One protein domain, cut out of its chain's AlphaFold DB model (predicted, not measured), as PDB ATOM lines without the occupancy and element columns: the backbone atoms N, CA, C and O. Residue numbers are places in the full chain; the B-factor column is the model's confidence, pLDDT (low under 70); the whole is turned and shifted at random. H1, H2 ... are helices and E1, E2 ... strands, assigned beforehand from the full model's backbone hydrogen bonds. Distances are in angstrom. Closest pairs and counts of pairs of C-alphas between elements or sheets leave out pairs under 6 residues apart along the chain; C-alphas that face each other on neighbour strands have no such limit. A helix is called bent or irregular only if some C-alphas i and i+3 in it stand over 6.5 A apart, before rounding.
ATOM      1  N   ILE A  78     181.225 132.525  82.745       74.75
ATOM      2  CA  ILE A  78     180.187 132.366  83.777       74.75
ATOM      3  C   ILE A  78     180.818 132.289  85.167       74.75
ATOM      4  O   ILE A  78     180.316 132.915  86.096       74.75
ATOM      5  N   ARG A  79     181.935 131.567  85.314       72.81
ATOM      6  CA  ARG A  79     182.681 131.522  86.574       72.81
ATOM      7  C   ARG A  79     183.164 132.912  86.979       72.81
ATOM      8  O   ARG A  79     182.907 133.309  88.103       72.81
ATOM      9  N   SER A  80     183.766 133.661  86.059       78.56
ATOM     10  CA  SER A  80     184.215 135.030  86.322       78.56
ATOM     11  C   SER A  80     183.054 135.955  86.705       78.56
ATOM     12  O   SER A  80     183.170 136.718  87.658       78.56
ATOM     13  N   LEU A  81     181.895 135.854  86.041       81.31
ATOM     14  CA  LEU A  81     180.691 136.588  86.455       81.31
ATOM     15  C   LEU A  81     180.271 136.228  87.885       81.31
ATOM     16  O   LEU A  81     179.953 137.121  88.662       81.31
ATOM     17  N   MET A  82     180.288 134.941  88.247       77.25
ATOM     18  CA  MET A  82     179.965 134.480  89.603       77.25
ATOM     19  C   MET A  82     180.974 134.971  90.648       77.25
ATOM     20  O   MET A  82     180.557 135.450  91.696       77.25
ATOM     21  N   GLU A  83     182.274 134.884  90.359       79.94
ATOM     22  CA  GLU A  83     183.363 135.362  91.226       79.94
ATOM     23  C   GLU A  83     183.276 136.873  91.468       79.94
ATOM     24  O   GLU A  83     183.535 137.336  92.574       79.94
ATOM     25  N   ASN A  84     182.816 137.631  90.472       80.56
ATOM     26  CA  ASN A  84     182.580 139.070  90.593       80.56
ATOM     27  C   ASN A  84     181.280 139.434  91.339       80.56
ATOM     28  O   ASN A  84     181.003 140.618  91.524       80.56
ATOM     29  N   GLY A  85     180.475 138.454  91.769       77.06
ATOM     30  CA  GLY A  85     179.235 138.674  92.526       77.06
ATOM     31  C   GLY A  85     177.939 138.378  91.763       77.06
ATOM     32  O   GLY A  85     176.854 138.726  92.233       77.06
ATOM     33  N   GLY A  86     178.016 137.751  90.587       80.81
ATOM     34  CA  GLY A  86     176.865 137.250  89.829       80.81
ATOM     35  C   GLY A  86     175.857 138.344  89.467       80.81
ATOM     36  O   GLY A  86     176.205 139.331  88.822       80.81
ATOM     37  N   PHE A  87     174.593 138.193  89.878       81.94
ATOM     38  CA  PHE A  87     173.579 139.233  89.644       81.94
ATOM     39  C   PHE A  87     173.879 140.545  90.375       81.94
ATOM     40  O   PHE A  87     173.572 141.606  89.838       81.94
ATOM     41  N   GLY A  88     174.538 140.498  91.537       81.44
ATOM     42  CA  GLY A  88     174.985 141.707  92.233       81.44
ATOM     43  C   GLY A  88     175.963 142.521  91.385       81.44
ATOM     44  O   GLY A  88     175.823 143.737  91.273       81.44
ATOM     45  N   TYR A  89     176.882 141.842  90.687       86.81
ATOM     46  CA  TYR A  89     177.788 142.479  89.730       86.81
ATOM     47  C   TYR A  89     177.036 143.139  88.569       86.81
ATOM     48  O   TYR A  89     177.337 144.270  88.198       86.81
ATOM     49  N   ILE A  90     176.028 142.459  88.011       89.44
ATOM     50  CA  ILE A  90     175.213 142.992  86.909       89.44
ATOM     51  C   ILE A  90     174.476 144.260  87.345       89.44
ATOM     52  O   ILE A  90     174.518 145.262  86.631       89.44
ATOM     53  N   LEU A  91     173.840 144.244  88.518       90.00
ATOM     54  CA  LEU A  91     173.133 145.410  89.052       90.00
ATOM     55  C   LEU A  91     174.095 146.564  89.358       90.00
ATOM     56  O   LEU A  91     173.795 147.704  89.017       90.00
ATOM     57  N   GLN A  92     175.288 146.274  89.886       90.50
ATOM     58  CA  GLN A  92     176.326 147.290  90.059       90.50
ATOM     59  C   GLN A  92     176.711 147.935  88.720       90.50
ATOM     60  O   GLN A  92     176.833 149.154  88.637       90.50
ATOM     61  N   ARG A  93     176.830 147.148  87.644       93.88
ATOM     62  CA  ARG A  93     177.139 147.671  86.302       93.88
ATOM     63  C   ARG A  93     176.007 148.518  85.727       93.88
ATOM     64  O   ARG A  93     176.287 149.492  85.033       93.88
ATOM     65  N   VAL A  94     174.747 148.214  86.051       94.50
ATOM     66  CA  VAL A  94     173.606 149.094  85.734       94.50
ATOM     67  C   VAL A  94     173.771 150.446  86.432       94.50
ATOM     68  O   VAL A  94     173.631 151.487  85.787       94.50
ATOM     69  N   THR A  95     174.112 150.449  87.722       93.94
ATOM     70  CA  THR A  95     174.373 151.681  88.484       93.94
ATOM     71  C   THR A  95     175.554 152.468  87.916       93.94
ATOM     72  O   THR A  95     175.458 153.688  87.774       93.94
ATOM     73  N   ASP A  96     176.638 151.789  87.534       95.62
ATOM     74  CA  ASP A  96     177.802 152.410  86.895       95.62
ATOM     75  C   ASP A  96     177.398 153.102  85.589       95.62
ATOM     76  O   ASP A  96     177.640 154.295  85.429       95.62
ATOM     77  N   CYS A  97     176.642 152.417  84.725       95.12
ATOM     78  CA  CYS A  97     176.128 153.005  83.488       95.12
ATOM     79  C   CYS A  97     175.243 154.237  83.751       95.12
ATOM     80  O   CYS A  97     175.348 155.251  83.063       95.12
ATOM     81  N   GLN A  98     174.365 154.195  84.757       94.12
ATOM     82  CA  GLN A  98     173.533 155.353  85.101       94.12
ATOM     83  C   GLN A  98     174.350 156.551  85.598       94.12
ATOM     84  O   GLN A  98     173.981 157.703  85.335       94.12
ATOM     85  N   ARG A  99     175.432 156.293  86.333       95.38
ATOM     86  CA  ARG A  99     176.370 157.317  86.797       95.38
ATOM     87  C   ARG A  99     177.160 157.903  85.629       95.38
ATOM     88  O   ARG A  99     177.198 159.123  85.497       95.38
ATOM     89  N   ASP A 100     177.675 157.066  84.739       94.50
ATOM     90  CA  ASP A 100     178.406 157.502  83.547       94.50
ATOM     91  C   ASP A 100     177.506 158.330  82.622       94.50
ATOM     92  O   ASP A 100     177.878 159.414  82.178       94.50
ATOM     93  N   ALA A 101     176.258 157.900  82.422       94.00
ATOM     94  CA  ALA A 101     175.271 158.661  81.663       94.00
ATOM     95  C   ALA A 101     175.007 160.058  82.261       94.00
ATOM     96  O   ALA A 101     174.757 160.998  81.507       94.00
ATOM     97  N   ASN A 102     175.069 160.219  83.591       92.75
ATOM     98  CA  ASN A 102     174.933 161.526  84.251       92.75
ATOM     99  C   ASN A 102     176.141 162.442  84.033       92.75
ATOM    100  O   ASN A 102     175.964 163.658  83.997       92.75
ATOM    101  N   ALA A 103     177.340 161.876  83.890       94.38
ATOM    102  CA  ALA A 103     178.562 162.633  83.627       94.38
ATOM    103  C   ALA A 103     178.680 163.079  82.157       94.38
ATOM    104  O   ALA A 103     179.430 164.000  81.840       94.38
ATOM    105  N   LEU A 104     177.941 162.434  81.253       93.75
ATOM    106  CA  LEU A 104     177.975 162.722  79.824       93.75
ATOM    107  C   LEU A 104     177.035 163.872  79.419       93.75
ATOM    108  O   LEU A 104     175.962 164.040  80.013       93.75
ATOM    109  N   PRO A 105     177.368 164.617  78.344       92.50
ATOM    110  CA  PRO A 105     176.489 165.641  77.799       92.50
ATOM    111  C   PRO A 105     175.112 165.076  77.439       92.50
ATOM    112  O   PRO A 105     175.003 164.021  76.804       92.50
ATOM    113  N   ARG A 106     174.071 165.827  77.814       84.12
ATOM    114  CA  ARG A 106     172.648 165.466  77.693       84.12
ATOM    115  C   ARG A 106     172.270 164.973  76.283       84.12
ATOM    116  O   ARG A 106     171.681 163.918  76.111       84.12
ATOM    117  N   TYR A 107     172.763 165.631  75.239       82.00
ATOM    118  CA  TYR A 107     172.426 165.284  73.850       82.00
ATOM    119  C   TYR A 107     173.456 164.393  73.139       82.00
ATOM    120  O   TYR A 107     173.484 164.339  71.912       82.00
ATOM    121  N   SER A 108     174.339 163.717  73.878       90.44
ATOM    122  CA  SER A 108     175.377 162.890  73.256       90.44
ATOM    123  C   SER A 108     174.871 161.494  72.881       90.44
ATOM    124  O   SER A 108     174.204 160.812  73.662       90.44
ATOM    125  N   ALA A 109     175.279 161.014  71.702       90.38
ATOM    126  CA  ALA A 109     175.043 159.631  71.285       90.38
ATOM    127  C   ALA A 109     175.672 158.619  72.261       90.38
ATOM    128  O   ALA A 109     175.127 157.540  72.482       90.38
ATOM    129  N   LEU A 110     176.795 158.990  72.890       92.06
ATOM    130  CA  LEU A 110     177.456 158.164  73.895       92.06
ATOM    131  C   LEU A 110     176.579 157.971  75.137       92.06
ATOM    132  O   LEU A 110     176.421 156.842  75.593       92.06
ATOM    133  N   ARG A 111     175.940 159.034  75.645       94.19
ATOM    134  CA  ARG A 111     174.992 158.923  76.763       94.19
ATOM    135  C   ARG A 111     173.845 157.979  76.426       94.19
ATOM    136  O   ARG A 111     173.508 157.119  77.238       94.19
ATOM    137  N   PHE A 112     173.277 158.104  75.226       94.75
ATOM    138  CA  PHE A 112     172.209 157.210  74.779       94.75
ATOM    139  C   PHE A 112     172.680 155.751  74.731       94.75
ATOM    140  O   PHE A 112     171.999 154.879  75.263       94.75
ATOM    141  N   ARG A 113     173.889 155.498  74.213       94.75
ATOM    142  CA  ARG A 113     174.505 154.163  74.179       94.75
ATOM    143  C   ARG A 113     174.684 153.548  75.568       94.75
ATOM    144  O   ARG A 113     174.377 152.374  75.757       94.75
ATOM    145  N   VAL A 114     175.127 154.328  76.552       94.69
ATOM    146  CA  VAL A 114     175.271 153.846  77.937       94.69
ATOM    147  C   VAL A 114     173.906 153.538  78.569       94.69
ATOM    148  O   VAL A 114     173.751 152.508  79.226       94.69
ATOM    149  N   LEU A 115     172.888 154.375  78.334       95.94
ATOM    150  CA  LEU A 115     171.524 154.120  78.816       95.94
ATOM    151  C   LEU A 115     170.906 152.870  78.178       95.94
ATOM    152  O   LEU A 115     170.276 152.081  78.880       95.94
ATOM    153  N   GLN A 116     171.119 152.657  76.876       97.12
ATOM    154  CA  GLN A 116     170.693 151.439  76.179       97.12
ATOM    155  C   GLN A 116     171.305 150.200  76.836       97.12
ATOM    156  O   GLN A 116     170.614 149.213  77.079       97.12
ATOM    157  N   ALA A 117     172.588 150.267  77.182       95.81
ATOM    158  CA  ALA A 117     173.269 149.156  77.816       95.81
ATOM    159  C   ALA A 117     172.739 148.868  79.228       95.81
ATOM    160  O   ALA A 117     172.440 147.716  79.547       95.81
ATOM    161  N   ALA A 118     172.542 149.914  80.038       96.31
ATOM    162  CA  ALA A 118     171.918 149.805  81.356       96.31
ATOM    163  C   ALA A 118     170.536 149.138  81.270       96.31
ATOM    164  O   ALA A 118     170.233 148.239  82.054       96.31
ATOM    165  N   ALA A 119     169.727 149.548  80.288       97.44
ATOM    166  CA  ALA A 119     168.383 149.032  80.069       97.44
ATOM    167  C   ALA A 119     168.377 147.545  79.683       97.44
ATOM    168  O   ALA A 119     167.581 146.774  80.220       97.44
ATOM    169  N   ILE A 120     169.302 147.111  78.819       96.88
ATOM    170  CA  ILE A 120     169.470 145.688  78.497       96.88
ATOM    171  C   ILE A 120     169.842 144.904  79.755       96.88
ATOM    172  O   ILE A 120     169.205 143.899  80.058       96.88
ATOM    173  N   LEU A 121     170.853 145.354  80.500       94.81
ATOM    174  CA  LEU A 121     171.353 144.646  81.680       94.81
ATOM    175  C   LEU A 121     170.264 144.429  82.737       94.81
ATOM    176  O   LEU A 121     170.092 143.304  83.210       94.81
ATOM    177  N   VAL A 122     169.500 145.473  83.071       93.81
ATOM    178  CA  VAL A 122     168.442 145.373  84.088       93.81
ATOM    179  C   VAL A 122     167.269 144.504  83.622       93.81
ATOM    180  O   VAL A 122     166.743 143.708  84.400       93.81
ATOM    181  N   LEU A 123     166.899 144.558  82.338       93.94
ATOM    182  CA  LEU A 123     165.859 143.679  81.794       93.94
ATOM    183  C   LEU A 123     166.287 142.215  81.806       93.94
ATOM    184  O   LEU A 123     165.488 141.343  82.139       93.94
ATOM    185  N   MET A 124     167.554 141.933  81.500       90.94
ATOM    186  CA  MET A 124     168.081 140.570  81.573       90.94
ATOM    187  C   MET A 124     168.175 140.042  83.003       90.94
ATOM    188  O   MET A 124     168.141 138.826  83.183       90.94
ATOM    189  N   ALA A 125     168.255 140.925  84.002       87.06
ATOM    190  CA  ALA A 125     168.133 140.546  85.405       87.06
ATOM    191  C   ALA A 125     166.690 140.169  85.790       87.06
ATOM    192  O   ALA A 125     166.511 139.233  86.560       87.06
ATOM    193  N   ASN A 126     165.674 140.831  85.215       86.56
ATOM    194  CA  ASN A 126     164.264 140.464  85.428       86.56
ATOM    195  C   ASN A 126     163.931 139.143  84.730       86.56
ATOM    196  O   ASN A 126     163.450 138.190  85.342       86.56
ATOM    197  N   LYS A 127     164.180 139.088  83.417       86.25
ATOM    198  CA  LYS A 127     163.966 137.890  82.612       86.25
ATOM    199  C   LYS A 127     164.936 137.854  81.431       86.25
ATOM    200  O   LYS A 127     164.792 138.621  80.475       86.25
ATOM    201  N   PRO A 128     165.906 136.932  81.433       86.75
ATOM    202  CA  PRO A 128     166.931 136.888  80.416       86.75
ATOM    203  C   PRO A 128     166.346 136.301  79.126       86.75
ATOM    204  O   PRO A 128     165.992 135.124  79.057       86.75
ATOM    205  N   ALA A 129     166.264 137.107  78.070       89.00
ATOM    206  CA  ALA A 129     165.745 136.723  76.755       89.00
ATOM    207  C   ALA A 129     166.875 136.366  75.772       89.00
ATOM    208  O   ALA A 129     168.059 136.556  76.067       89.00
ATOM    209  N   ARG A 130     166.547 135.776  74.612       89.50
ATOM    210  CA  ARG A 130     167.572 135.537  73.582       89.50
ATOM    211  C   ARG A 130     167.936 136.858  72.922       89.50
ATOM    212  O   ARG A 130     167.084 137.710  72.728       89.50
ATOM    213  N   THR A 131     169.192 136.981  72.513       92.50
ATOM    214  CA  THR A 131     169.745 138.176  71.866       92.50
ATOM    215  C   THR A 131     168.888 138.693  70.699       92.50
ATOM    216  O   THR A 131     168.604 139.884  70.663       92.50
ATOM    217  N   GLY A 132     168.394 137.801  69.829       91.81
ATOM    218  CA  GLY A 132     167.476 138.172  68.744       91.81
ATOM    219  C   GLY A 132     166.132 138.719  69.239       91.81
ATOM    220  O   GLY A 132     165.695 139.751  68.744       91.81
ATOM    221  N   ASP A 133     165.526 138.108  70.268       94.38
ATOM    222  CA  ASP A 133     164.268 138.606  70.851       94.38
ATOM    223  C   ASP A 133     164.462 140.031  71.404       94.38
ATOM    224  O   ASP A 133     163.702 140.940  71.081       94.38
ATOM    225  N   VAL A 134     165.539 140.242  72.176       96.00
ATOM    226  CA  VAL A 134     165.887 141.545  72.777       96.00
ATOM    227  C   VAL A 134     166.055 142.626  71.709       96.00
ATOM    228  O   VAL A 134     165.621 143.757  71.910       96.00
ATOM    229  N   ALA A 135     166.673 142.299  70.573       96.94
ATOM    230  CA  ALA A 135     166.864 143.251  69.482       96.94
ATOM    231  C   ALA A 135     165.537 143.704  68.850       96.94
ATOM    232  O   ALA A 135     165.477 144.813  68.329       96.94
ATOM    233  N   HIS A 136     164.479 142.891  68.920       97.00
ATOM    234  CA  HIS A 136     163.250 143.088  68.146       97.00
ATOM    235  C   HIS A 136     162.061 143.648  68.923       97.00
ATOM    236  O   HIS A 136     161.058 143.991  68.299       97.00
ATOM    237  N   TRP A 137     162.138 143.775  70.249       97.88
ATOM    238  CA  TRP A 137     161.014 144.314  71.016       97.88
ATOM    239  C   TRP A 137     160.648 145.745  70.599       97.88
ATOM    240  O   TRP A 137     161.492 146.571  70.231       97.88
ATOM    241  N   ARG A 138     159.358 146.053  70.685       98.25
ATOM    242  CA  ARG A 138     158.791 147.356  70.357       98.25
ATOM    243  C   ARG A 138     158.006 147.907  71.530       98.25
ATOM    244  O   ARG A 138     157.356 147.178  72.283       98.25
ATOM    245  N   LEU A 139     158.029 149.230  71.625       98.31
ATOM    246  CA  LEU A 139     157.248 149.972  72.601       98.31
ATOM    247  C   LEU A 139     155.752 149.822  72.299       98.31
ATOM    248  O   LEU A 139     155.308 150.045  71.173       98.31
ATOM    249  N   GLY A 140     154.966 149.441  73.302       96.44
ATOM    250  CA  GLY A 140     153.521 149.231  73.193       96.44
ATOM    251  C   GLY A 140     153.083 147.950  72.488       96.44
ATOM    252  O   GLY A 140     151.886 147.817  72.229       96.44
ATOM    253  N   HIS A 141     154.019 147.043  72.192       96.25
ATOM    254  CA  HIS A 141     153.733 145.682  71.740       96.25
ATOM    255  C   HIS A 141     154.309 144.683  72.735       96.25
ATOM    256  O   HIS A 141     153.571 144.152  73.557       96.25
ATOM    257  N   GLU A 142     155.624 144.466  72.688       97.06
ATOM    258  CA  GLU A 142     156.276 143.518  73.584       97.06
ATOM    259  C   GLU A 142     156.641 144.167  74.922       97.06
ATOM    260  O   GLU A 142     156.471 143.565  75.982       97.06
ATOM    261  N   LEU A 143     157.111 145.417  74.873       97.69
ATOM    262  CA  LEU A 143     157.444 146.212  76.049       97.69
ATOM    263  C   LEU A 143     156.414 147.331  76.201       97.69
ATOM    264  O   LEU A 143     156.398 148.280  75.413       97.69
ATOM    265  N   THR A 144     155.538 147.221  77.193       96.88
ATOM    266  CA  THR A 144     154.453 148.179  77.420       96.88
ATOM    267  C   THR A 144     154.684 148.975  78.694       96.88
ATOM    268  O   THR A 144     155.282 148.479  79.642       96.88
ATOM    269  N   ARG A 145     154.215 150.219  78.704       95.81
ATOM    270  CA  ARG A 145     154.178 151.101  79.868       95.81
ATOM    271  C   ARG A 145     152.730 151.484  80.134       95.81
ATOM    272  O   ARG A 145     152.030 151.859  79.187       95.81
ATOM    273  N   ASP A 146     152.286 151.362  81.375       89.56
ATOM    274  CA  ASP A 146     150.946 151.764  81.793       89.56
ATOM    275  C   ASP A 146     150.908 153.214  82.323       89.56
ATOM    276  O   ASP A 146     151.898 153.953  82.275       89.56
ATOM    277  N   ALA A 147     149.730 153.638  82.788       81.56
ATOM    278  CA  ALA A 147     149.504 154.978  83.329       81.56
ATOM    279  C   ALA A 147     150.055 155.179  84.754       81.56
ATOM    280  O   ALA A 147     150.162 156.320  85.195       81.56
ATOM    281  N   ASN A 148     150.410 154.099  85.457       84.06
ATOM    282  CA  ASN A 148     150.977 154.113  86.806       84.06
ATOM    283  C   ASN A 148     152.513 154.054  86.781       84.06
ATOM    284  O   ASN A 148     153.139 153.723  87.787       84.06
ATOM    285  N   ASP A 149     153.120 154.349  85.629       87.06
ATOM    286  CA  ASP A 149     154.563 154.283  85.397       87.06
ATOM    287  C   ASP A 149     155.154 152.866  85.544       87.06
ATOM    288  O   ASP A 149     156.366 152.687  85.707       87.06
ATOM    289  N   VAL A 150     154.309 151.837  85.429       91.50
ATOM    290  CA  VAL A 150     154.716 150.434  85.473       91.50
ATOM    291  C   VAL A 150     154.967 149.939  84.059       91.50
ATOM    292  O   VAL A 150     154.147 150.079  83.148       91.50
ATOM    293  N   TRP A 151     156.134 149.333  83.871       96.00
ATOM    294  CA  TRP A 151     156.473 148.656  82.633       96.00
ATOM    295  C   TRP A 151     156.157 147.170  82.737       96.00
ATOM    296  O   TRP A 151     156.377 146.551  83.775       96.00
ATOM    297  N   SER A 152     155.703 146.576  81.638       92.94
ATOM    298  CA  SER A 152     155.511 145.136  81.527       92.94
ATOM    299  C   SER A 152     156.149 144.594  80.253       92.94
ATOM    300  O   SER A 152     156.238 145.290  79.238       92.94
ATOM    301  N   LEU A 153     156.622 143.351  80.311       93.75
ATOM    302  CA  LEU A 153     157.291 142.692  79.192       93.75
ATOM    303  C   LEU A 153     156.650 141.337  78.904       93.75
ATOM    304  O   LEU A 153     156.690 140.426  79.740       93.75
ATOM    305  N   ARG A 154     156.126 141.181  77.686       91.75
ATOM    306  CA  ARG A 154     155.593 139.923  77.144       91.75
ATOM    307  C   ARG A 154     155.960 139.826  75.667       91.75
ATOM    308  O   ARG A 154     155.810 140.792  74.939       91.75
ATOM    309  N   TRP A 155     156.456 138.688  75.206       92.75
ATOM    310  CA  TRP A 155     156.829 138.506  73.807       92.75
ATOM    311  C   TRP A 155     156.674 137.059  73.360       92.75
ATOM    312  O   TRP A 155     156.737 136.122  74.158       92.75
ATOM    313  N   THR A 156     156.555 136.881  72.052       89.88
ATOM    314  CA  THR A 156     156.626 135.570  71.411       89.88
ATOM    315  C   THR A 156     158.070 135.295  71.013       89.88
ATOM    316  O   THR A 156     158.662 136.046  70.241       89.88
ATOM    317  N   GLN A 157     158.669 134.232  71.549       85.75
ATOM    318  CA  GLN A 157     160.062 133.881  71.265       85.75
ATOM    319  C   GLN A 157     160.251 133.558  69.780       85.75
ATOM    320  O   GLN A 157     159.658 132.606  69.278       85.75
ATOM    321  N   MET A 158     161.170 134.245  69.101       86.69
ATOM    322  CA  MET A 158     161.401 134.069  67.660       86.69
ATOM    323  C   MET A 158     161.809 132.636  67.299       86.69
ATOM    324  O   MET A 158     161.430 132.111  66.258       86.69
ATOM    325  N   LYS A 159     162.578 131.974  68.173       79.69
ATOM    326  CA  LYS A 159     163.080 130.613  67.923       79.69
ATOM    327  C   LYS A 159     161.993 129.537  68.021       79.69
ATOM    328  O   LYS A 159     162.118 128.498  67.381       79.69
ATOM    329  N   THR A 160     161.013 129.719  68.899       79.06
ATOM    330  CA  THR A 160     160.082 128.649  69.303       79.06
ATOM    331  C   THR A 160     158.618 128.991  69.057       79.06
ATOM    332  O   THR A 160     157.785 128.095  69.119       79.06
ATOM    333  N   GLY A 161     158.289 130.256  68.787       81.69
ATOM    334  CA  GLY A 161     156.917 130.731  68.623       81.69
ATOM    335  C   GLY A 161     156.102 130.745  69.919       81.69
ATOM    336  O   GLY A 161     154.886 130.884  69.866       81.69
ATOM    337  N   HIS A 162     156.733 130.569  71.084       77.94
ATOM    338  CA  HIS A 162     156.033 130.521  72.367       77.94
ATOM    339  C   HIS A 162     155.931 131.891  73.015       77.94
ATOM    340  O   HIS A 162     156.926 132.617  73.091       77.94
ATOM    341  N   GLU A 163     154.753 132.194  73.549       81.25
ATOM    342  CA  GLU A 163     154.570 133.341  74.423       81.25
ATOM    343  C   GLU A 163     155.329 133.143  75.732       81.25
ATOM    344  O   GLU A 163     155.346 132.072  76.344       81.25
ATOM    345  N   THR A 164     156.005 134.199  76.149       84.88
ATOM    346  CA  THR A 164     156.702 134.276  77.422       84.88
ATOM    347  C   THR A 164     156.747 135.734  77.862       84.88
ATOM    348  O   THR A 164     156.464 136.646  77.091       84.88
ATOM    349  N   GLY A 165     157.102 135.992  79.110       83.00
ATOM    350  CA  GLY A 165     157.146 137.354  79.616       83.00
ATOM    351  C   GLY A 165     157.673 137.419  81.031       83.00
ATOM    352  O   GLY A 165     157.723 136.398  81.724       83.00
ATOM    353  N   ALA A 166     158.110 138.612  81.417       79.44
ATOM    354  CA  ALA A 166     158.429 138.943  82.800       79.44
ATOM    355  C   ALA A 166     157.182 139.389  83.581       79.44
ATOM    356  O   ALA A 166     157.251 139.455  84.797       79.44
ATOM    357  N   GLY A 167     156.061 139.659  82.899       86.25
ATOM    358  CA  GLY A 167     154.917 140.307  83.539       86.25
ATOM    359  C   GLY A 167     155.265 141.760  83.845       86.25
ATOM    360  O   GLY A 167     155.916 142.411  83.020       86.25
ATOM    361  N   GLU A 168     154.836 142.253  85.003       89.44
ATOM    362  CA  GLU A 168     155.266 143.548  85.534       89.44
ATOM    363  C   GLU A 168     156.757 143.533  85.884       89.44
ATOM    364  O   GLU A 168     157.270 142.618  86.530       89.44
ATOM    365  N   LEU A 169     157.471 144.564  85.444       88.38
ATOM    366  CA  LEU A 169     158.894 144.720  85.699       88.38
ATOM    367  C   LEU A 169     159.139 145.350  87.067       88.38
ATOM    368  O   LEU A 169     158.321 146.106  87.591       88.38
ATOM    369  N   TRP A 170     160.316 145.086  87.639       87.31
ATOM    370  CA  TRP A 170     160.678 145.709  88.909       87.31
ATOM    371  C   TRP A 170     160.749 147.239  88.780       87.31
ATOM    372  O   TRP A 170     161.262 147.729  87.772       87.31
ATOM    373  N   PRO A 171     160.340 148.002  89.806       87.44
ATOM    374  CA  PRO A 171     160.419 149.462  89.820       87.44
ATOM    375  C   PRO A 171     161.777 150.051  89.408       87.44
ATOM    376  O   PRO A 171     161.820 151.060  88.710       87.44
ATOM    377  N   GLU A 172     162.893 149.417  89.771       88.00
ATOM    378  CA  GLU A 172     164.237 149.853  89.363       88.00
ATOM    379  C   GLU A 172     164.431 149.733  87.843       88.00
ATOM    380  O   GLU A 172     165.028 150.596  87.202       88.00
ATOM    381  N   THR A 173     163.872 148.679  87.248       93.00
ATOM    382  CA  THR A 173     163.810 148.459  85.797       93.00
ATOM    383  C   THR A 173     162.970 149.537  85.134       93.00
ATOM    384  O   THR A 173     163.419 150.130  84.157       93.00
ATOM    385  N   CYS A 174     161.791 149.834  85.691       94.56
ATOM    386  CA  CYS A 174     160.909 150.893  85.203       94.56
ATOM    387  C   CYS A 174     161.636 152.243  85.166       94.56
ATOM    388  O   CYS A 174     161.603 152.931  84.151       94.56
ATOM    389  N   GLN A 175     162.385 152.581  86.220       93.38
ATOM    390  CA  GLN A 175     163.177 153.814  86.283       93.38
ATOM    391  C   GLN A 175     164.283 153.866  85.220       93.38
ATOM    392  O   GLN A 175     164.505 154.909  84.602       93.38
ATOM    393  N   VAL A 176     164.987 152.754  84.985       95.81
ATOM    394  CA  VAL A 176     166.015 152.675  83.933       95.81
ATOM    395  C   VAL A 176     165.382 152.854  82.549       95.81
ATOM    396  O   VAL A 176     165.923 153.588  81.721       95.81
ATOM    397  N   LEU A 177     164.236 152.210  82.305       97.19
ATOM    398  CA  LEU A 177     163.508 152.295  81.039       97.19
ATOM    399  C   LEU A 177     162.945 153.693  80.793       97.19
ATOM    400  O   LEU A 177     163.123 154.227  79.701       97.19
ATOM    401  N   ASP A 178     162.364 154.331  81.807       95.88
ATOM    402  CA  ASP A 178     161.907 155.718  81.717       95.88
ATOM    403  C   ASP A 178     163.062 156.664  81.406       95.88
ATOM    404  O   ASP A 178     162.925 157.577  80.592       95.88
ATOM    405  N   ARG A 179     164.238 156.421  81.987       94.81
ATOM    406  CA  ARG A 179     165.422 157.227  81.702       94.81
ATOM    407  C   ARG A 179     165.949 157.024  80.283       94.81
ATOM    408  O   ARG A 179     166.378 157.997  79.667       94.81
ATOM    409  N   LEU A 180     165.890 155.806  79.742       96.25
ATOM    410  CA  LEU A 180     166.190 155.550  78.329       96.25
ATOM    411  C   LEU A 180     165.180 156.257  77.411       96.25
ATOM    412  O   LEU A 180     165.582 156.937  76.466       96.25
ATOM    413  N   LEU A 181     163.888 156.130  77.721       95.81
ATOM    414  CA  LEU A 181     162.779 156.712  76.967       95.81
ATOM    415  C   LEU A 181     162.880 158.244  76.912       95.81
ATOM    416  O   LEU A 181     162.806 158.857  75.844       95.81
ATOM    417  N   LEU A 182     163.053 158.869  78.075       93.44
ATOM    418  CA  LEU A 182     163.064 160.320  78.237       93.44
ATOM    419  C   LEU A 182     164.400 160.948  77.841       93.44
ATOM    420  O   LEU A 182     164.409 162.068  77.317       93.44
ATOM    421  N   GLN A 183     165.510 160.240  78.066       89.69
ATOM    422  CA  GLN A 183     166.884 160.745  78.014       89.69
ATOM    423  C   GLN A 183     167.100 161.936  78.967       89.69
ATOM    424  O   GLN A 183     167.545 161.755  80.100       89.69
ATOM    425  N   ASP A 184     166.761 163.145  78.516       85.19
ATOM    426  CA  ASP A 184     166.848 164.405  79.270       85.19
ATOM    427  C   ASP A 184     165.520 165.161  79.339       85.19
ATOM    428  O   ASP A 184     165.441 166.267  79.876       85.19
ATOM    429  N   LYS A 185     164.456 164.576  78.785       90.56
ATOM    430  CA  LYS A 185     163.118 165.151  78.865       90.56
ATOM    431  C   LYS A 185     162.587 165.034  80.301       90.56
ATOM    432  O   LYS A 185     162.842 164.031  80.966       90.56
ATOM    433  N   PRO A 186     161.817 166.025  80.783       92.38
ATOM    434  CA  PRO A 186     161.171 165.949  82.089       92.38
ATOM    435  C   PRO A 186     160.257 164.726  82.231       92.38
ATOM    436  O   PRO A 186     159.535 164.389  81.292       92.38
ATOM    437  N   ALA A 187     160.204 164.144  83.434       91.06
ATOM    438  CA  ALA A 187     159.392 162.960  83.745       91.06
ATOM    439  C   ALA A 187     157.907 163.117  83.377       91.06
ATOM    440  O   ALA A 187     157.306 162.199  82.831       91.06
ATOM    441  N   ARG A 188     157.337 164.320  83.546       92.19
ATOM    442  CA  ARG A 188     155.946 164.631  83.157       92.19
ATOM    443  C   ARG A 188     155.624 164.396  81.674       92.19
ATOM    444  O   ARG A 188     154.459 164.381  81.302       92.19
ATOM    445  N   LEU A 189     156.639 164.268  80.816       94.31
ATOM    446  CA  LEU A 189     156.472 163.991  79.389       94.31
ATOM    447  C   LEU A 189     156.537 162.495  79.056       94.31
ATOM    448  O   LEU A 189     156.413 162.158  77.881       94.31
ATOM    449  N   ALA A 190     156.720 161.600  80.035       93.25
ATOM    450  CA  ALA A 190     156.915 160.168  79.793       93.25
ATOM    451  C   ALA A 190     155.794 159.574  78.941       93.25
ATOM    452  O   ALA A 190     156.070 158.983  77.899       93.25
ATOM    453  N   GLN A 191     154.535 159.829  79.305       93.44
ATOM    454  CA  GLN A 191     153.391 159.303  78.564       93.44
ATOM    455  C   GLN A 191     153.302 159.851  77.134       93.44
ATOM    456  O   GLN A 191     152.988 159.112  76.197       93.44
ATOM    457  N   LEU A 192     153.610 161.137  76.943       95.19
ATOM    458  CA  LEU A 192     153.634 161.762  75.621       95.19
ATOM    459  C   LEU A 192     154.719 161.132  74.739       95.19
ATOM    460  O   LEU A 192     154.443 160.723  73.613       95.19
ATOM    461  N   VAL A 193     155.942 161.019  75.264       96.31
ATOM    462  CA  VAL A 193     157.089 160.441  74.551       96.31
ATOM    463  C   VAL A 193     156.840 158.969  74.233       96.31
ATOM    464  O   VAL A 193     157.050 158.548  73.099       96.31
ATOM    465  N   TYR A 194     156.332 158.197  75.196       96.94
ATOM    466  CA  TYR A 194     155.960 156.800  74.989       96.94
ATOM    467  C   TYR A 194     154.928 156.652  73.865       96.94
ATOM    468  O   TYR A 194     155.113 155.838  72.962       96.94
ATOM    469  N   THR A 195     153.891 157.494  73.856       95.94
ATOM    470  CA  THR A 195     152.858 157.478  72.810       95.94
ATOM    471  C   THR A 195     153.447 157.774  71.425       95.94
ATOM    472  O   THR A 195     153.109 157.097  70.459       95.94
ATOM    473  N   GLN A 196     154.376 158.730  71.322       96.94
ATOM    474  CA  GLN A 196     155.066 159.073  70.069       96.94
ATOM    475  C   GLN A 196     156.028 157.983  69.569       96.94
ATOM    476  O   GLN A 196     156.307 157.891  68.371       96.94
ATOM    477  N   LEU A 197     156.587 157.193  70.486       97.38
ATOM    478  CA  LEU A 197     157.535 156.124  70.175       97.38
ATOM    479  C   LEU A 197     156.875 154.744  70.080       97.38
ATOM    480  O   LEU A 197     157.550 153.774  69.737       97.38
ATOM    481  N   ARG A 198     155.569 154.645  70.335       97.81
ATOM    482  CA  ARG A 198     154.812 153.401  70.212       97.81
ATOM    483  C   ARG A 198     154.990 152.790  68.817       97.81
ATOM    484  O   ARG A 198     154.967 153.490  67.807       97.81
ATOM    485  N   GLY A 199     155.200 151.479  68.769       97.75
ATOM    486  CA  GLY A 199     155.494 150.720  67.553       97.75
ATOM    487  C   GLY A 199     156.965 150.744  67.130       97.75
ATOM    488  O   GLY A 199     157.376 149.882  66.356       97.75
ATOM    489  N   LYS A 200     157.778 151.673  67.650       98.44
ATOM    490  CA  LYS A 200     159.217 151.733  67.364       98.44
ATOM    491  C   LYS A 200     159.997 150.782  68.263       98.44
ATOM    492  O   LYS A 200     159.530 150.373  69.330       98.44
ATOM    493  N   ASN A 201     161.210 150.453  67.834       98.31
ATOM    494  CA  ASN A 201     162.131 149.632  68.599       98.31
ATOM    495  C   ASN A 201     162.483 150.292  69.939       98.31
ATOM    496  O   ASN A 201     162.786 151.485  69.998       98.31
ATOM    497  N   TRP A 202     162.475 149.498  71.006       97.69
ATOM    498  CA  TRP A 202     162.667 149.996  72.367       97.69
ATOM    499  C   TRP A 202     164.090 150.493  72.669       97.69
ATOM    500  O   TRP A 202     164.251 151.358  73.523       97.69
ATOM    501  N   LEU A 203     165.114 149.984  71.973       96.81
ATOM    502  CA  LEU A 203     166.501 150.414  72.174       96.81
ATOM    503  C   LEU A 203     166.832 151.631  71.330       96.81
ATOM    504  O   LEU A 203     167.432 152.581  71.822       96.81
ATOM    505  N   THR A 204     166.496 151.593  70.044       95.56
ATOM    506  CA  THR A 204     166.947 152.607  69.080       95.56
ATOM    507  C   THR A 204     165.949 153.741  68.891       95.56
ATOM    508  O   THR A 204     166.307 154.765  68.316       95.56
ATOM    509  N   HIS A 205     164.702 153.565  69.342       95.69
ATOM    510  CA  HIS A 205     163.576 154.458  69.055       95.69
ATOM    511  C   HIS A 205     163.327 154.659  67.545       95.69
ATOM    512  O   HIS A 205     162.694 155.634  67.133       95.69
ATOM    513  N   HIS A 206     163.806 153.725  66.719       96.06
ATOM    514  CA  HIS A 206     163.652 153.703  65.267       96.06
ATOM    515  C   HIS A 206     162.621 152.631  64.855       96.06
ATOM    516  O   HIS A 206     162.466 151.645  65.574       96.06
ATOM    517  N   PRO A 207     161.895 152.782  63.727       96.25
ATOM    518  CA  PRO A 207     160.945 151.762  63.267       96.25
ATOM    519  C   PRO A 207     161.579 150.383  63.035       96.25
ATOM    520  O   PRO A 207     161.000 149.367  63.405       96.25
ATOM    521  N   SER A 208     162.780 150.349  62.456       94.94
ATOM    522  CA  SER A 208     163.524 149.107  62.212       94.94
ATOM    523  C   SER A 208     164.377 148.696  63.420       94.94
ATOM    524  O   SER A 208     165.001 149.573  64.033       94.94
ATOM    525  N   PRO A 209     164.461 147.390  63.736       95.50
ATOM    526  CA  PRO A 209     165.341 146.890  64.785       95.50
ATOM    527  C   PRO A 209     166.824 147.064  64.404       95.50
ATOM    528  O   PRO A 209     167.157 147.106  63.214       95.50
ATOM    529  N   PRO A 210     167.734 147.168  65.391       94.62
ATOM    530  CA  PRO A 210     169.165 147.027  65.146       94.62
ATOM    531  C   PRO A 210     169.505 145.586  64.730       94.62
ATOM    532  O   PRO A 210     168.686 144.679  64.857       94.62
ATOM    533  N   ALA A 211     170.743 145.356  64.288       95.06
ATOM    534  CA  ALA A 211     171.231 144.003  64.028       95.06
ATOM    535  C   ALA A 211     171.102 143.111  65.277       95.06
ATOM    536  O   ALA A 211     171.437 143.546  66.380       95.06
ATOM    537  N   ASP A 212     170.707 141.846  65.098       93.00
ATOM    538  CA  ASP A 212     170.460 140.891  66.188       93.00
ATOM    539  C   ASP A 212     171.603 140.820  67.192       93.00
ATOM    540  O   ASP A 212     171.376 140.722  68.390       93.00
ATOM    541  N   THR A 213     172.849 140.874  66.719       92.19
ATOM    542  CA  THR A 213     174.045 140.752  67.559       92.19
ATOM    543  C   THR A 213     174.314 141.989  68.413       92.19
ATOM    544  O   THR A 213     175.023 141.887  69.417       92.19
ATOM    545  N   TRP A 214     173.745 143.143  68.062       93.88
ATOM    546  CA  TRP A 214     174.086 144.438  68.645       93.88
ATOM    547  C   TRP A 214     173.821 144.539  70.154       93.88
ATOM    548  O   TRP A 214     174.754 144.921  70.868       93.88
ATOM    549  N   PRO A 215     172.670 144.093  70.700       95.19
ATOM    550  CA  PRO A 215     172.468 144.058  72.149       95.19
ATOM    551  C   PRO A 215     173.535 143.238  72.887       95.19
ATOM    552  O   PRO A 215     173.970 143.610  73.974       95.19
ATOM    553  N   SER A 216     173.998 142.128  72.298       92.69
ATOM    554  CA  SER A 216     175.040 141.309  72.925       92.69
ATOM    555  C   SER A 216     176.425 141.931  72.818       92.69
ATOM    556  O   SER A 216     177.228 141.703  73.719       92.69
ATOM    557  N   MET A 217     176.723 142.673  71.748       93.25
ATOM    558  CA  MET A 217     177.982 143.416  71.632       93.25
ATOM    559  C   MET A 217     178.051 144.502  72.704       93.25
ATOM    560  O   MET A 217     179.023 144.549  73.452       93.25
ATOM    561  N   LEU A 218     176.975 145.279  72.855       91.81
ATOM    562  CA  LEU A 218     176.893 146.356  73.839       91.81
ATOM    563  C   LEU A 218     177.066 145.846  75.280       91.81
ATOM    564  O   LEU A 218     177.792 146.434  76.073       91.81
ATOM    565  N   VAL A 219     176.450 144.708  75.615       90.19
ATOM    566  CA  VAL A 219     176.626 144.073  76.931       90.19
ATOM    567  C   VAL A 219     178.031 143.495  77.111       90.19
ATOM    568  O   VAL A 219     178.597 143.592  78.198       90.19
ATOM    569  N   CYS A 220     178.619 142.917  76.061       90.50
ATOM    570  CA  CYS A 220     179.962 142.345  76.135       90.50
ATOM    571  C   CYS A 220     181.037 143.412  76.386       90.50
ATOM    572  O   CYS A 220     181.999 143.124  77.090       90.50
ATOM    573  N   GLU A 221     180.863 144.630  75.865       89.31
ATOM    574  CA  GLU A 221     181.755 145.768  76.134       89.31
ATOM    575  C   GLU A 221     181.791 146.146  77.625       89.31
ATOM    576  O   GLU A 221     182.828 146.566  78.127       89.31
ATOM    577  N   ILE A 222     180.682 145.958  78.349       87.81
ATOM    578  CA  ILE A 222     180.545 146.377  79.756       87.81
ATOM    579  C   ILE A 222     180.828 145.235  80.731       87.81
ATOM    580  O   ILE A 222     181.434 145.444  81.781       87.81
ATOM    581  N   LEU A 223     180.365 144.024  80.415       85.56
ATOM    582  CA  LEU A 223     180.479 142.866  81.305       85.56
ATOM    583  C   LEU A 223     181.638 141.930  80.961       85.56
ATOM    584  O   LEU A 223     181.935 141.038  81.751       85.56
ATOM    585  N   GLY A 224     182.230 142.040  79.769       85.38
ATOM    586  CA  GLY A 224     183.144 141.021  79.240       85.38
ATOM    587  C   GLY A 224     182.457 139.685  78.920       85.38
ATOM    588  O   GLY A 224     183.123 138.683  78.646       85.38
ATOM    589  N   ALA A 225     181.120 139.643  78.956       85.69
ATOM    590  CA  ALA A 225     180.320 138.448  78.725       85.69
ATOM    591  C   ALA A 225     179.116 138.746  77.813       85.69
ATOM    592  O   ALA A 225     178.469 139.780  77.966       85.69
ATOM    593  N   PRO A 226     178.782 137.847  76.870       88.00
ATOM    594  CA  PRO A 226     177.630 138.014  75.993       88.00
ATOM    595  C   PRO A 226     176.305 137.787  76.732       88.00
ATOM    596  O   PRO A 226     176.232 137.044  77.710       88.00
ATOM    597  N   LEU A 227     175.217 138.318  76.167       87.44
ATOM    598  CA  LEU A 227     173.849 138.178  76.690       87.44
ATOM    599  C   LEU A 227     173.436 136.729  76.995       87.44
ATOM    600  O   LEU A 227     172.744 136.453  77.974       87.44
ATOM    601  N   HIS A 228     173.871 135.777  76.169       85.00
ATOM    602  CA  HIS A 228     173.556 134.362  76.369       85.00
ATOM    603  C   HIS A 228     174.138 133.786  77.673       85.00
ATOM    604  O   HIS A 228     173.572 132.849  78.246       85.00
ATOM    605  N   ASP A 229     175.248 134.337  78.163       84.81
ATOM    606  CA  ASP A 229     175.848 133.879  79.413       84.81
ATOM    607  C   ASP A 229     174.995 134.313  80.612       84.81
ATOM    608  O   ASP A 229     174.879 133.537  81.556       84.81
ATOM    609  N   LEU A 230     174.263 135.434  80.525       86.50
ATOM    610  CA  LEU A 230     173.300 135.860  81.555       86.50
ATOM    611  C   LEU A 230     172.120 134.888  81.694       86.50
ATOM    612  O   LEU A 230     171.701 134.564  82.801       86.50
ATOM    613  N   ARG A 231     171.626 134.337  80.575       85.31
ATOM    614  CA  ARG A 231     170.617 133.258  80.608       85.31
ATOM    615  C   ARG A 231     171.129 132.019  81.336       85.31
ATOM    616  O   ARG A 231     170.364 131.337  82.010       85.31
ATOM    617  N   THR A 232     172.412 131.710  81.163       82.69
ATOM    618  CA  THR A 232     173.025 130.548  81.818       82.69
ATOM    619  C   THR A 232     173.265 130.828  83.298       82.69
ATOM    620  O   THR A 232     172.965 129.972  84.122       82.69
ATOM    621  N   LEU A 233     173.709 132.043  83.630       80.62
ATOM    622  CA  LEU A 233     173.861 132.522  84.999       80.62
ATOM    623  C   LEU A 233     172.535 132.442  85.769       80.62
ATOM    624  O   LEU A 233     172.518 131.900  86.867       80.62
ATOM    625  N   SER A 234     171.423 132.895  85.173       81.62
ATOM    626  CA  SER A 234     170.083 132.769  85.769       81.62
ATOM    627  C   SER A 234     169.731 131.315  86.089       81.62
ATOM    628  O   SER A 234     169.377 130.989  87.220       81.62
ATOM    629  N   ALA A 235     169.914 130.413  85.119       75.25
ATOM    630  CA  ALA A 235     169.645 128.992  85.322       75.25
ATOM    631  C   ALA A 235     170.502 128.383  86.444       75.25
ATOM    632  O   ALA A 235     170.005 127.583  87.232       75.25
ATOM    633  N   ASP A 236     171.778 128.762  86.533       72.50
ATOM    634  CA  ASP A 236     172.674 128.279  87.585       72.50
ATOM    635  C   ASP A 236     172.326 128.854  88.962       72.50
ATOM    636  O   ASP A 236     172.450 128.139  89.955       72.50
ATOM    637  N   TYR A 237     171.845 130.099  89.039       71.25
ATOM    638  CA  TYR A 237     171.295 130.664  90.274       71.25
ATOM    639  C   TYR A 237     170.070 129.872  90.731       71.25
ATOM    640  O   TYR A 237     170.064 129.361  91.846       71.25
ATOM    641  N   ILE A 238     169.078 129.685  89.859       68.75
ATOM    642  CA  ILE A 238     167.853 128.946  90.197       68.75
ATOM    643  C   ILE A 238     168.195 127.532  90.701       68.75
ATOM    644  O   ILE A 238     167.710 127.123  91.749       68.75
ATOM    645  N   ARG A 239     169.122 126.823  90.034       69.44
ATOM    646  CA  ARG A 239     169.606 125.498  90.479       69.44
ATOM    647  C   ARG A 239     170.222 125.488  91.870       69.44
ATOM    648  O   ARG A 239     170.162 124.456  92.524       69.44
ATOM    649  N   ARG A 240     170.887 126.568  92.286       67.88
ATOM    650  CA  ARG A 240     171.565 126.642  93.590       67.88
ATOM    651  C   ARG A 240     170.598 126.949  94.725       67.88
ATOM    652  O   ARG A 240     170.782 126.406  95.807       67.88
ATOM    653  N   TYR A 241     169.623 127.821  94.485       67.38
ATOM    654  CA  TYR A 241     168.701 128.287  95.525       67.38
ATOM    655  C   TYR A 241     167.467 127.401  95.672       67.38
ATOM    656  O   TYR A 241     166.982 127.235  96.785       67.38
ATOM    657  N   ASP A 242     166.996 126.796  94.581       66.56
ATOM    658  CA  ASP A 242     165.878 125.854  94.614       66.56
ATOM    659  C   ASP A 242     166.134 124.663  93.673       66.56
ATOM    660  O   ASP A 242     165.553 124.577  92.588       66.56
ATOM    661  N   PRO A 243     167.030 123.729  94.049       66.12
ATOM    662  CA  PRO A 243     167.365 122.585  93.203       66.12
ATOM    663  C   PRO A 243     166.162 121.689  92.879       66.12
ATOM    664  O   PRO A 243     166.135 121.082  91.807       66.12
ATOM    665  N   ALA A 244     165.191 121.601  93.795       61.38
ATOM    666  CA  ALA A 244     164.032 120.723  93.677       61.38
ATOM    667  C   ALA A 244     163.069 121.205  92.583       61.38
ATOM    668  O   ALA A 244     162.650 120.405  91.747       61.38
ATOM    669  N   ASN A 245     162.787 122.513  92.529       69.75
ATOM    670  CA  ASN A 245     161.889 123.086  91.521       69.75
ATOM    671  C   ASN A 245     162.629 123.658  90.301       69.75
ATOM    672  O   ASN A 245     162.003 123.963  89.281       69.75
ATOM    673  N   ALA A 246     163.962 123.765  90.356       62.19
ATOM    674  CA  ALA A 246     164.780 124.353  89.299       62.19
ATOM    675  C   ALA A 246     164.476 123.844  87.883       62.19
ATOM    676  O   ALA A 246     164.433 124.680  86.980       62.19
ATOM    677  N   PRO A 247     164.259 122.539  87.619       65.25
ATOM    678  CA  PRO A 247     163.929 122.084  86.271       65.25
ATOM    679  C   PRO A 247     162.677 122.762  85.695       65.25
ATOM    680  O   PRO A 247     162.727 123.235  84.559       65.25
ATOM    681  N   GLY A 248     161.599 122.862  86.481       59.53
ATOM    682  CA  GLY A 248     160.339 123.496  86.074       59.53
ATOM    683  C   GLY A 248     160.469 125.013  85.941       59.53
ATOM    684  O   GLY A 248     160.148 125.573  84.891       59.53
ATOM    685  N   VAL A 249     161.070 125.659  86.945       67.25
ATOM    686  CA  VAL A 249     161.272 127.118  86.961       67.25
ATOM    687  C   VAL A 249     162.177 127.556  85.808       67.25
ATOM    688  O   VAL A 249     161.860 128.493  85.085       67.25
ATOM    689  N   ILE A 250     163.287 126.858  85.547       65.50
ATOM    690  CA  ILE A 250     164.184 127.179  84.423       65.50
ATOM    691  C   ILE A 250     163.472 126.974  83.090       65.50
ATOM    692  O   ILE A 250     163.681 127.747  82.152       65.50
ATOM    693  N   GLN A 251     162.642 125.937  82.984       68.75
ATOM    694  CA  GLN A 251     161.903 125.645  81.767       68.75
ATOM    695  C   GLN A 251     160.942 126.783  81.404       68.75
ATOM    696  O   GLN A 251     160.966 127.247  80.261       68.75
ATOM    697  N   SER A 252     160.151 127.254  82.365       65.69
ATOM    698  CA  SER A 252     159.223 128.379  82.205       65.69
ATOM    699  C   SER A 252     159.960 129.720  82.053       65.69
ATOM    700  O   SER A 252     159.695 130.499  81.129       65.69
ATOM    701  N   HIS A 253     160.979 129.964  82.881       69.19
ATOM    702  CA  HIS A 253     161.777 131.188  82.861       69.19
ATOM    703  C   HIS A 253     162.547 131.371  81.539       69.19
ATOM    704  O   HIS A 253     162.656 132.493  81.042       69.19
ATOM    705  N   LEU A 254     163.031 130.281  80.922       68.69
ATOM    706  CA  LEU A 254     163.780 130.315  79.656       68.69
ATOM    707  C   LEU A 254     162.955 129.972  78.400       68.69
ATOM    708  O   LEU A 254     163.429 130.262  77.291       68.69
ATOM    709  N   GLY A 255     161.762 129.385  78.546       55.59
ATOM    710  CA  GLY A 255     160.847 128.988  77.464       55.59
ATOM    711  C   GLY A 255     161.258 127.721  76.693       55.59
ATOM    712  O   GLY A 255     161.382 127.761  75.468       55.59
ATOM    713  N   HIS A 256     161.525 126.600  77.378       53.12
ATOM    714  CA  HIS A 256     161.836 125.287  76.763       53.12
ATOM    715  C   HIS A 256     160.608 124.311  76.780       53.12
ATOM    716  O   HIS A 256     159.816 124.344  77.715       53.12
ATOM    717  N   GLU A 264     149.559 121.261  86.776       31.53
ATOM    718  CA  GLU A 264     149.215 121.938  88.041       31.53
ATOM    719  C   GLU A 264     149.832 123.341  88.195       31.53
ATOM    720  O   GLU A 264     149.242 124.206  88.833       31.53
ATOM    721  N   TYR A 265     150.955 123.640  87.531       34.38
ATOM    722  CA  TYR A 265     151.636 124.945  87.654       34.38
ATOM    723  C   TYR A 265     151.282 125.960  86.561       34.38
ATOM    724  O   TYR A 265     151.747 127.097  86.582       34.38
ATOM    725  N   ARG A 266     150.431 125.589  85.598       33.62
ATOM    726  CA  ARG A 266     150.081 126.455  84.456       33.62
ATOM    727  C   ARG A 266     149.186 127.644  84.845       33.62
ATOM    728  O   ARG A 266     149.035 128.560  84.044       33.62
ATOM    729  N   ALA A 267     148.604 127.628  86.047       29.27
ATOM    730  CA  ALA A 267     147.656 128.639  86.520       29.27
ATOM    731  C   ALA A 267     148.297 129.818  87.277       29.27
ATOM    732  O   ALA A 267     147.622 130.817  87.513       29.27
ATOM    733  N   LEU A 268     149.587 129.750  87.621       29.58
ATOM    734  CA  LEU A 268     150.311 130.865  88.233       29.58
ATOM    735  C   LEU A 268     151.415 131.306  87.278       29.58
ATOM    736  O   LEU A 268     152.424 130.629  87.106       29.58
ATOM    737  N   ALA A 269     151.203 132.442  86.619       37.97
ATOM    738  CA  ALA A 269     152.226 133.089  85.817       37.97
ATOM    739  C   ALA A 269     153.445 133.394  86.710       37.97
ATOM    740  O   ALA A 269     153.442 134.334  87.496       37.97
ATOM    741  N   GLU A 270     154.507 132.594  86.599       46.16
ATOM    742  CA  GLU A 270     155.722 132.714  87.424       46.16
ATOM    743  C   GLU A 270     156.445 134.069  87.279       46.16
ATOM    744  O   GLU A 270     157.254 134.429  88.131       46.16
ATOM    745  N   GLY A 271     156.141 134.844  86.228       41.50
ATOM    746  CA  GLY A 271     156.565 136.246  86.122       41.50
ATOM    747  C   GLY A 271     155.993 137.105  87.254       41.50
ATOM    748  O   GLY A 271     156.737 137.829  87.913       41.50
ATOM    749  N   ASP A 272     154.710 136.918  87.562       39.38
ATOM    750  CA  ASP A 272     154.024 137.635  88.635       39.38
ATOM    751  C   ASP A 272     154.496 137.136  90.013       39.38
ATOM    752  O   ASP A 272     154.689 137.934  90.924       39.38
ATOM    753  N   ALA A 273     154.809 135.840  90.155       39.81
ATOM    754  CA  ALA A 273     155.358 135.272  91.394       39.81
ATOM    755  C   ALA A 273     156.792 135.753  91.710       39.81
ATOM    756  O   ALA A 273     157.131 136.003  92.871       39.81
ATOM    757  N   ALA A 274     157.640 135.914  90.687       44.72
ATOM    758  CA  ALA A 274     158.983 136.477  90.842       44.72
ATOM    759  C   ALA A 274     158.937 137.985  91.148       44.72
ATOM    760  O   ALA A 274     159.707 138.470  91.982       44.72
ATOM    761  N   ALA A 275     158.010 138.719  90.521       45.31
ATOM    762  CA  ALA A 275     157.746 140.119  90.841       45.31
ATOM    763  C   ALA A 275     157.222 140.289  92.281       45.31
ATOM    764  O   ALA A 275     157.690 141.173  93.001       45.31
ATOM    765  N   GLU A 276     156.321 139.413  92.735       45.91
ATOM    766  CA  GLU A 276     155.785 139.395  94.103       45.91
ATOM    767  C   GLU A 276     156.871 139.072  95.144       45.91
ATOM    768  O   GLU A 276     157.014 139.784  96.140       45.91
ATOM    769  N   SER A 277     157.711 138.059  94.886       44.44
ATOM    770  CA  SER A 277     158.840 137.714  95.767       44.44
ATOM    771  C   SER A 277     159.831 138.869  95.915       44.44
ATOM    772  O   SER A 277     160.288 139.154  97.024       44.44
ATOM    773  N   TRP A 278     160.139 139.580  94.825       48.81
ATOM    774  CA  TRP A 278     161.000 140.764  94.880       48.81
ATOM    775  C   TRP A 278     160.359 141.916  95.665       48.81
ATOM    776  O   TRP A 278     161.029 142.544  96.491       48.81
ATOM    777  N   ARG A 279     159.056 142.174  95.464       54.91
ATOM    778  CA  ARG A 279     158.303 143.190  96.222       54.91
ATOM    779  C   ARG A 279     158.316 142.898  97.728       54.91
ATOM    780  O   ARG A 279     158.602 143.803  98.514       54.91
ATOM    781  N   SER A 280     158.107 141.644  98.125       46.84
ATOM    782  CA  SER A 280     158.162 141.206  99.528       46.84
ATOM    783  C   SER A 280     159.561 141.358 100.151       46.84
ATOM    784  O   SER A 280     159.723 141.934 101.236       46.84
ATOM    785  N   LEU A 281     160.606 140.927  99.433       47.09
ATOM    786  CA  LEU A 281     161.993 141.035  99.895       47.09
ATOM    787  C   LEU A 281     162.419 142.499 100.076       47.09
ATOM    788  O   LEU A 281     163.077 142.843 101.060       47.09
ATOM    789  N   ARG A 282     161.980 143.391  99.180       49.91
ATOM    790  CA  ARG A 282     162.191 144.837  99.322       49.91
ATOM    791  C   ARG A 282     161.479 145.406 100.543       49.91
ATOM    792  O   ARG A 282     162.115 146.133 101.299       49.91
ATOM    793  N   GLY A 283     160.201 145.080 100.750       50.66
ATOM    794  CA  GLY A 283     159.457 145.543 101.926       50.66
ATOM    795  C   GLY A 283     160.188 145.193 103.225       50.66
ATOM    796  O   GLY A 283     160.319 146.026 104.121       50.66
TER     797      GLY A 283
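AT A GLANCE: This is residues 78 to 256 and 264 to 283 of the 293 residues of an uncharacterized protein of Yangia sp. SAOS 153D (UniProt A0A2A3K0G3). Start at the small antiparallel sheet E1-E2-E3, which covers one side of a cluster of helices; in the middle of the cluster lies the long helix H3, with H2 and H5 packed on it and H7 crossing it. H8 packs on one end of H3 and folds back into H9, and H10 sits at the sheet's E3 edge. The printed part has 199 residues, with named elements in the order H1 H2 H3 H4 E1 E2 E3 H5 H6 H7 H8 H9 H10, and its class is mostly helix. It is compact, with a radius of gyration of the C-alphas of 16.3 A and spans of 49 by 37 by 36 A.

HOW THE PARTS SIT: Look first at E1, residues 143 to 145, E2, 151 to 156, and E3, 163 to 168: a meander, each strand the antiparallel neighbour of the one before. N 144 and O 152 are 2.9 A apart, and N 155 and O 164 2.8 A, within hydrogen-bond range. H5, residues 171 to 182, is on the sheet, as two layers, a helix on one face of a sheet; the closest C-alphas of E2 and H5 are Trp 151 and Cys 174, 5.6 A. H3, residues 109 to 126, touches H5 at a shallow tilt of 26 degrees, opposite ways, closest at C-alphas Leu 115 and Leu 180, 5.5 A. H2, residues 87 to 103, forms a helical hairpin with H3, closest at C-alphas Val 94 and Ala 118, 4.7 A. H7, residues 214 to 223, touches residues 117 to 121 of H3, about perpendicular at 85 degrees, with C-alphas Ala 117 and Leu 218 closest at 6.1 A. H4, residues 131 to 136, touches H7, closest at C-alphas Thr 131 and Ser 216, 6.2 A. H8, residues 227 to 241, touches H3 with its residues 227 to 231, closest at C-alphas Met 124 and Leu 230, 7.0 A. H1, residues 78 to 83, touches H8, closest at C-alphas Ile 78 and Asp 229, 6.3 A. H9, residues 246 to 254, makes a helical hairpin with H8, closest at C-alphas Arg 239 and Ala 246, 5.1 A. H10, residues 270 to 283, stands at the sheet's level, with C-alphas Ala 166 and Gly 271, the closest of E3 and H10, 4.7 A apart. H6, residues 187 to 197, touches residues 178 to 182 of H5, closest at C-alphas Leu 182 and Ala 190, 6.3 A; it is irregular, C-alphas 188 and 191 being 7.5 A apart. Every O i to N i+4 pair is within hydrogen-bond range in H1, H2, H3, H4, H5, H9 and H10; H6 has 5 of 7, H7 5 of 6 and H8 10 of 11.

IN THESE COORDINATES: Find C-alpha 78 at (180.187, 132.366, 83.777), where H1 begins. H3 runs 26.1 A from C-alpha 109 at (175.043, 159.631, 71.285); H2 is 24.7 A long, H8 21.9 A and H10 19.7 A, ending at C-alpha 283, (159.457, 145.543, 101.926).

THE WHOLE: The two C-alphas farthest apart, Pro 105 and Glu 264, are 52.5 A apart. Residues 257 to 263 are not printed, and C-alphas 256 and 264 are 17.3 A apart across the cut. The link from H6 to H7, 16 residues, is long. The model's pLDDT is under 70 at residues 238 to 256 and 264 to 283.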